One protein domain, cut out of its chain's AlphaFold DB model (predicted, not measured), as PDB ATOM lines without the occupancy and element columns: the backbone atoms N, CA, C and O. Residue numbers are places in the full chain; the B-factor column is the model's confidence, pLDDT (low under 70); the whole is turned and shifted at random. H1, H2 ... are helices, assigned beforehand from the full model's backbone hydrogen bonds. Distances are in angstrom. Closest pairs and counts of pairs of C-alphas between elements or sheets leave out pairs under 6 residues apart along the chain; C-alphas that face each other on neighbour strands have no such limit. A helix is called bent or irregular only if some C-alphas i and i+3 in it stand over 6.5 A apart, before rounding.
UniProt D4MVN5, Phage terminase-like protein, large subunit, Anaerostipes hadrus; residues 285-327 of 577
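Overview. This is residues 285 to 327 of the 577 residues of the protein "Phage terminase-like protein, large subunit" of Anaerostipes hadrus (UniProt D4MVN5). A long helix, H2, folds back into a shorter one, H3, as a helical hairpin, and the short helix H1 sits crosswise at the far end of H3. The printed part has 43 residues with three named helices, H1, H2 and H3 along the chain, and no named strand: all helix. It is compact, with a radius of gyration of the C-alphas of 9.9 A, yet elongated, spanning 28 by 17 by 14 A.

Along the chain. Find C-alpha 285 at (-39.179, 18.497, -37.552); from there H1 runs to residue 290. H2, residues 298 to 313, covers 22.8 A. H3, residues 316 to 326, covers 15.6 A and ends at C-alpha 326, (-45.380, 23.282, -29.140); it is only just irregular, with C-alphas 316 and 319 6.52 A apart.

Arrangement. Look at Ala 311 and Met 318, the closest C-alphas of H2 and H3, 4.7 A apart: the two helices touch at a shallow tilt of 27 degrees, opposite ways, a hairpin. H1 and H3 touch, about perpendicular at 75 degrees; their closest C-alphas, Ala 290 and Leu 326, are 5.2 A apart. H1 and H2 are only just apart, at 8.3 A. In H2 every O i to N i+4 pair is within hydrogen-bond range; in H3 6 of 7 are, in H1 0 of 2, beside 3 of 3 O i to N i+3 pairs.

Size, cuts and confidence. The C-alphas of Thr 296 and Glu 316, the two farthest apart, are 27.9 A from each other. The printed part has no cut; the link from H1 to H2 is short, that from H2 to H3 tight. Look for pLDDT under 70 at residues 314 to 315.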
ATOM      1  N   ASP A 285     -38.335  18.203 -36.395       96.38
ATOM      2  CA  ASP A 285     -39.179  18.497 -37.552       96.38
ATOM      3  C   ASP A 285     -40.640  18.718 -37.147       96.38
ATOM      4  O   ASP A 285     -41.294  19.610 -37.694       96.38
ATOM      5  N   ASN A 286     -41.127  18.014 -36.120       97.06
ATOM      6  CA  ASN A 286     -42.478  18.209 -35.595       97.06
ATOM      7  C   ASN A 286     -42.655  19.587 -34.947       97.06
ATOM      8  O   ASN A 286     -43.756  20.134 -34.950       97.06
ATOM      9  N   TRP A 287     -41.582  20.231 -34.475       97.88
ATOM     10  CA  TRP A 287     -41.679  21.573 -33.893       97.88
ATOM     11  C   TRP A 287     -42.074  22.633 -34.926       97.88
ATOM     12  O   TRP A 287     -42.661  23.651 -34.547       97.88
ATOM     13  N   LYS A 288     -41.801  22.401 -36.223       97.81
ATOM     14  CA  LYS A 288     -42.203  23.296 -37.327       97.81
ATOM     15  C   LYS A 288     -43.721  23.466 -37.399       97.81
ATOM     16  O   LYS A 288     -44.174  24.568 -37.700       97.81
ATOM     17  N   LYS A 289     -44.484  22.430 -37.032       98.31
ATOM     18  CA  LYS A 289     -45.954  22.431 -37.024       98.31
ATOM     19  C   LYS A 289     -46.543  23.542 -36.146       98.31
ATOM     20  O   LYS A 289     -47.468  24.224 -36.562       98.31
ATOM     21  N   ALA A 290     -45.956  23.775 -34.972       97.81
ATOM     22  CA  ALA A 290     -46.380  24.823 -34.040       97.81
ATOM     23  C   ALA A 290     -45.609  26.149 -34.198       97.81
ATOM     24  O   ALA A 290     -45.951  27.155 -33.574       97.81
ATOM     25  N   ASN A 291     -44.533  26.161 -34.993       97.94
ATOM     26  CA  ASN A 291     -43.579  27.270 -35.083       97.94
ATOM     27  C   ASN A 291     -43.240  27.654 -36.535       97.94
ATOM     28  O   ASN A 291     -42.063  27.596 -36.924       97.94
ATOM     29  N   PRO A 292     -44.228  28.108 -37.327       96.88
ATOM     30  CA  PRO A 292     -44.041  28.440 -38.741       96.88
ATOM     31  C   PRO A 292     -43.034  29.572 -38.989       96.88
ATOM     32  O   PRO A 292     -42.462  29.652 -40.070       96.88
ATOM     33  N   ILE A 293     -42.783  30.444 -38.003       95.69
ATOM     34  CA  ILE A 293     -41.760  31.498 -38.096       95.69
ATOM     35  C   ILE A 293     -40.514  31.104 -37.308       95.69
ATOM     36  O   ILE A 293     -39.392  31.197 -37.807       95.69
ATOM     37  N   ARG A 294     -40.676  30.657 -36.062       94.25
ATOM     38  CA  ARG A 294     -39.545  30.471 -35.145       94.25
ATOM     39  C   ARG A 294     -38.582  29.355 -35.569       94.25
ATOM     40  O   ARG A 294     -37.398  29.448 -35.257       94.25
ATOM     41  N   MET A 295     -39.036  28.362 -36.336       95.75
ATOM     42  CA  MET A 295     -38.162  27.308 -36.878       95.75
ATOM     43  C   MET A 295     -37.420  27.703 -38.167       95.75
ATOM     44  O   MET A 295     -36.560  26.954 -38.643       95.75
ATOM     45  N   THR A 296     -37.690  28.889 -38.726       92.94
ATOM     46  CA  THR A 296     -37.090  29.335 -39.998       92.94
ATOM     47  C   THR A 296     -35.676  29.905 -39.849       92.94
ATOM     48  O   THR A 296     -34.947  29.986 -40.836       92.94
ATOM     49  N   TYR A 297     -35.243  30.252 -38.629       92.56
ATOM     50  CA  TYR A 297     -33.937  30.871 -38.374       92.56
ATOM     51  C   TYR A 297     -33.183  30.219 -37.195       92.56
ATOM     52  O   TYR A 297     -33.822  29.709 -36.270       92.56
ATOM     53  N   PRO A 298     -31.830  30.247 -37.179       93.25
ATOM     54  CA  PRO A 298     -31.015  29.503 -36.209       93.25
ATOM     55  C   PRO A 298     -31.336  29.806 -34.741       93.25
ATOM     56  O   PRO A 298     -31.696  28.902 -33.998       93.25
ATOM     57  N   ALA A 299     -31.337  31.084 -34.345       92.12
ATOM     58  CA  ALA A 299     -31.579  31.471 -32.952       92.12
ATOM     59  C   ALA A 299     -32.960  31.034 -32.419       92.12
ATOM     60  O   ALA A 299     -33.133  30.809 -31.222       92.12
ATOM     61  N   GLY A 300     -33.961  30.922 -33.298       92.56
ATOM     62  CA  GLY A 300     -35.292  30.440 -32.942       92.56
ATOM     63  C   GLY A 300     -35.293  28.939 -32.661       92.56
ATOM     64  O   GLY A 300     -35.819  28.531 -31.620       92.56
ATOM     65  N   ARG A 301     -34.628  28.159 -33.528       95.88
ATOM     66  CA  ARG A 301     -34.408  26.710 -33.366       95.88
ATOM     67  C   ARG A 301     -33.612  26.394 -32.105       95.88
ATOM     68  O   ARG A 301     -34.063  25.604 -31.282       95.88
ATOM     69  N   ASP A 302     -32.487  27.076 -31.901       96.12
ATOM     70  CA  ASP A 302     -31.603  26.840 -30.754       96.12
ATOM     71  C   ASP A 302     -32.314  27.113 -29.428       96.12
ATOM     72  O   ASP A 302     -32.133  26.382 -28.454       96.12
ATOM     73  N   LYS A 303     -33.191  28.125 -29.395       94.75
ATOM     74  CA  LYS A 303     -33.983  28.409 -28.201       94.75
ATOM     75  C   LYS A 303     -34.993  27.296 -27.894       94.75
ATOM     76  O   LYS A 303     -35.144  26.963 -26.724       94.75
ATOM     77  N   ILE A 304     -35.684  26.748 -28.903       96.38
ATOM     78  CA  ILE A 304     -36.623  25.625 -28.696       96.38
ATOM     79  C   ILE A 304     -35.850  24.383 -28.245       96.38
ATOM     80  O   ILE A 304     -36.220  23.789 -27.239       96.38
ATOM     81  N   ARG A 305     -34.728  24.063 -28.903       97.12
ATOM     82  CA  ARG A 305     -33.853  22.941 -28.533       97.12
ATOM     83  C   ARG A 305     -33.348  23.041 -27.095       97.12
ATOM     84  O   ARG A 305     -33.374  22.061 -26.358       97.12
ATOM     85  N   GLY A 306     -32.913  24.230 -26.678       95.62
ATOM     86  CA  GLY A 306     -32.471  24.475 -25.306       95.62
ATOM     87  C   GLY A 306     -33.590  24.278 -24.280       95.62
ATOM     88  O   GLY A 306     -33.368  23.641 -23.254       95.62
ATOM     89  N   ASP A 307     -34.795  24.779 -24.566       94.50
ATOM     90  CA  ASP A 307     -35.949  24.602 -23.675       94.50
ATOM     91  C   ASP A 307     -36.424  23.138 -23.638       94.50
ATOM     92  O   ASP A 307     -36.798  22.661 -22.568       94.50
ATOM     93  N   TYR A 308     -36.333  22.411 -24.759       94.75
ATOM     94  CA  TYR A 308     -36.608  20.974 -24.830       94.75
ATOM     95  C   TYR A 308     -35.634  20.178 -23.960       94.75
ATOM     96  O   TYR A 308     -36.074  19.430 -23.094       94.75
ATOM     97  N   LYS A 309     -34.320  20.414 -24.103       92.19
ATOM     98  CA  LYS A 309     -33.290  19.748 -23.289       92.19
ATOM     99  C   LYS A 309     -33.513  19.967 -21.792       92.19
ATOM    100  O   LYS A 309     -33.340  19.064 -20.992       92.19
ATOM    101  N   VAL A 310     -33.905  21.173 -21.390       84.38
ATOM    102  CA  VAL A 310     -34.212  21.447 -19.979       84.38
ATOM    103  C   VAL A 310     -35.485  20.720 -19.530       84.38
ATOM    104  O   VAL A 310     -35.553  20.275 -18.388       84.38
ATOM    105  N   ALA A 311     -36.491  20.608 -20.397       81.25
ATOM    106  CA  ALA A 311     -37.746  19.921 -20.101       81.25
ATOM    107  C   ALA A 311     -37.612  18.392 -20.050       81.25
ATOM    108  O   ALA A 311     -38.359  17.755 -19.315       81.25
ATOM    109  N   THR A 312     -36.669  17.801 -20.790       73.25
ATOM    110  CA  THR A 312     -36.375  16.361 -20.711       73.25
ATOM    111  C   THR A 312     -35.665  15.988 -19.412       73.25
ATOM    112  O   THR A 312     -35.919  14.920 -18.876       73.25
ATOM    113  N   GLU A 313     -34.819  16.878 -18.885       71.12
ATOM    114  CA  GLU A 313     -34.137  16.677 -17.596       71.12
ATOM    115  C   GLU A 313     -35.046  16.989 -16.392       71.12
ATOM    116  O   GLU A 313     -34.826  16.485 -15.296       71.12
ATOM    117  N   ILE A 314     -36.052  17.854 -16.575       67.06
ATOM    118  CA  ILE A 314     -36.938  18.341 -15.507       67.06
ATOM    119  C   ILE A 314     -38.399  18.144 -15.947       67.06
ATOM    120  O   ILE A 314     -38.955  19.036 -16.604       67.06
ATOM    121  N   PRO A 315     -39.035  17.007 -15.594       66.94
ATOM    122  CA  PRO A 315     -40.387  16.655 -16.033       66.94
ATOM    123  C   PRO A 315     -41.446  17.740 -15.778       66.94
ATOM    124  O   PRO A 315     -42.326  17.956 -16.610       66.94
ATOM    125  N   GLU A 316     -41.336  18.500 -14.686       70.12
ATOM    126  CA  GLU A 316     -42.255  19.594 -14.336       70.12
ATOM    127  C   GLU A 316     -42.253  20.718 -15.383       70.12
ATOM    128  O   GLU A 316     -43.241  21.436 -15.561       70.12
ATOM    129  N   LYS A 317     -41.146  20.879 -16.119       74.94
ATOM    130  CA  LYS A 317     -41.023  21.867 -17.197       74.94
ATOM    131  C   LYS A 317     -41.591  21.367 -18.523       74.94
ATOM    132  O   LYS A 317     -41.803  22.197 -19.411       74.94
ATOM    133  N   MET A 318     -41.893  20.073 -18.657       83.31
ATOM    134  CA  MET A 318     -42.447  19.503 -19.886       83.31
ATOM    135  C   MET A 318     -43.799  20.117 -20.236       83.31
ATOM    136  O   MET A 318     -43.985  20.550 -21.366       83.31
ATOM    137  N   ILE A 319     -44.703  20.280 -19.265       83.06
ATOM    138  CA  ILE A 319     -46.007  20.928 -19.497       83.06
ATOM    139  C   ILE A 319     -45.809  22.338 -20.066       83.06
ATOM    140  O   ILE A 319     -46.380  22.701 -21.094       83.06
ATOM    141  N   ALA A 320     -44.929  23.128 -19.446       86.31
ATOM    142  CA  ALA A 320     -44.641  24.477 -19.917       86.31
ATOM    143  C   ALA A 320     -44.007  24.489 -21.318       86.31
ATOM    144  O   ALA A 320     -44.287  25.407 -22.092       86.31
ATOM    145  N   PHE A 321     -43.168  23.502 -21.645       91.06
ATOM    146  CA  PHE A 321     -42.585  23.337 -22.974       91.06
ATOM    147  C   PHE A 321     -43.654  22.984 -24.017       91.06
ATOM    148  O   PHE A 321     -43.799  23.724 -24.993       91.06
ATOM    149  N   LEU A 322     -44.448  21.936 -23.782       91.38
ATOM    150  CA  LEU A 322     -45.536  21.502 -24.664       91.38
ATOM    151  C   LEU A 322     -46.497  22.658 -24.963       91.38
ATOM    152  O   LEU A 322     -46.763  22.970 -26.123       91.38
ATOM    153  N   THR A 323     -46.941  23.373 -23.932       90.81
ATOM    154  CA  THR A 323     -47.889  24.476 -24.107       90.81
ATOM    155  C   THR A 323     -47.257  25.702 -24.760       90.81
ATOM    156  O   THR A 323     -47.796  26.244 -25.720       90.81
ATOM    157  N   LYS A 324     -46.091  26.170 -24.295       92.62
ATOM    158  CA  LYS A 324     -45.539  27.463 -24.757       92.62
ATOM    159  C   LYS A 324     -44.714  27.362 -26.038       92.62
ATOM    160  O   LYS A 324     -44.608  28.368 -26.749       92.62
ATOM    161  N   MET A 325     -44.094  26.210 -26.296       95.38
ATOM    162  CA  MET A 325     -43.214  25.980 -27.449       95.38
ATOM    163  C   MET A 325     -43.890  25.152 -28.532       95.38
ATOM    164  O   MET A 325     -43.676  25.453 -29.700       95.38
ATOM    165  N   LEU A 326     -44.704  24.157 -28.172       96.62
ATOM    166  CA  LEU A 326     -45.380  23.282 -29.140       96.62
ATOM    167  C   LEU A 326     -46.877  23.577 -29.290       96.62
ATOM    168  O   LEU A 326     -47.562  22.902 -30.053       96.62
ATOM    169  N   ASN A 327     -47.353  24.628 -28.616       97.12
ATOM    170  CA  ASN A 327     -48.718  25.129 -28.708       97.12
ATOM    171  C   ASN A 327     -49.778  24.048 -28.447       97.12
ATOM    172  O   ASN A 327     -50.793  23.989 -29.126       97.12
TER     173      ASN A 327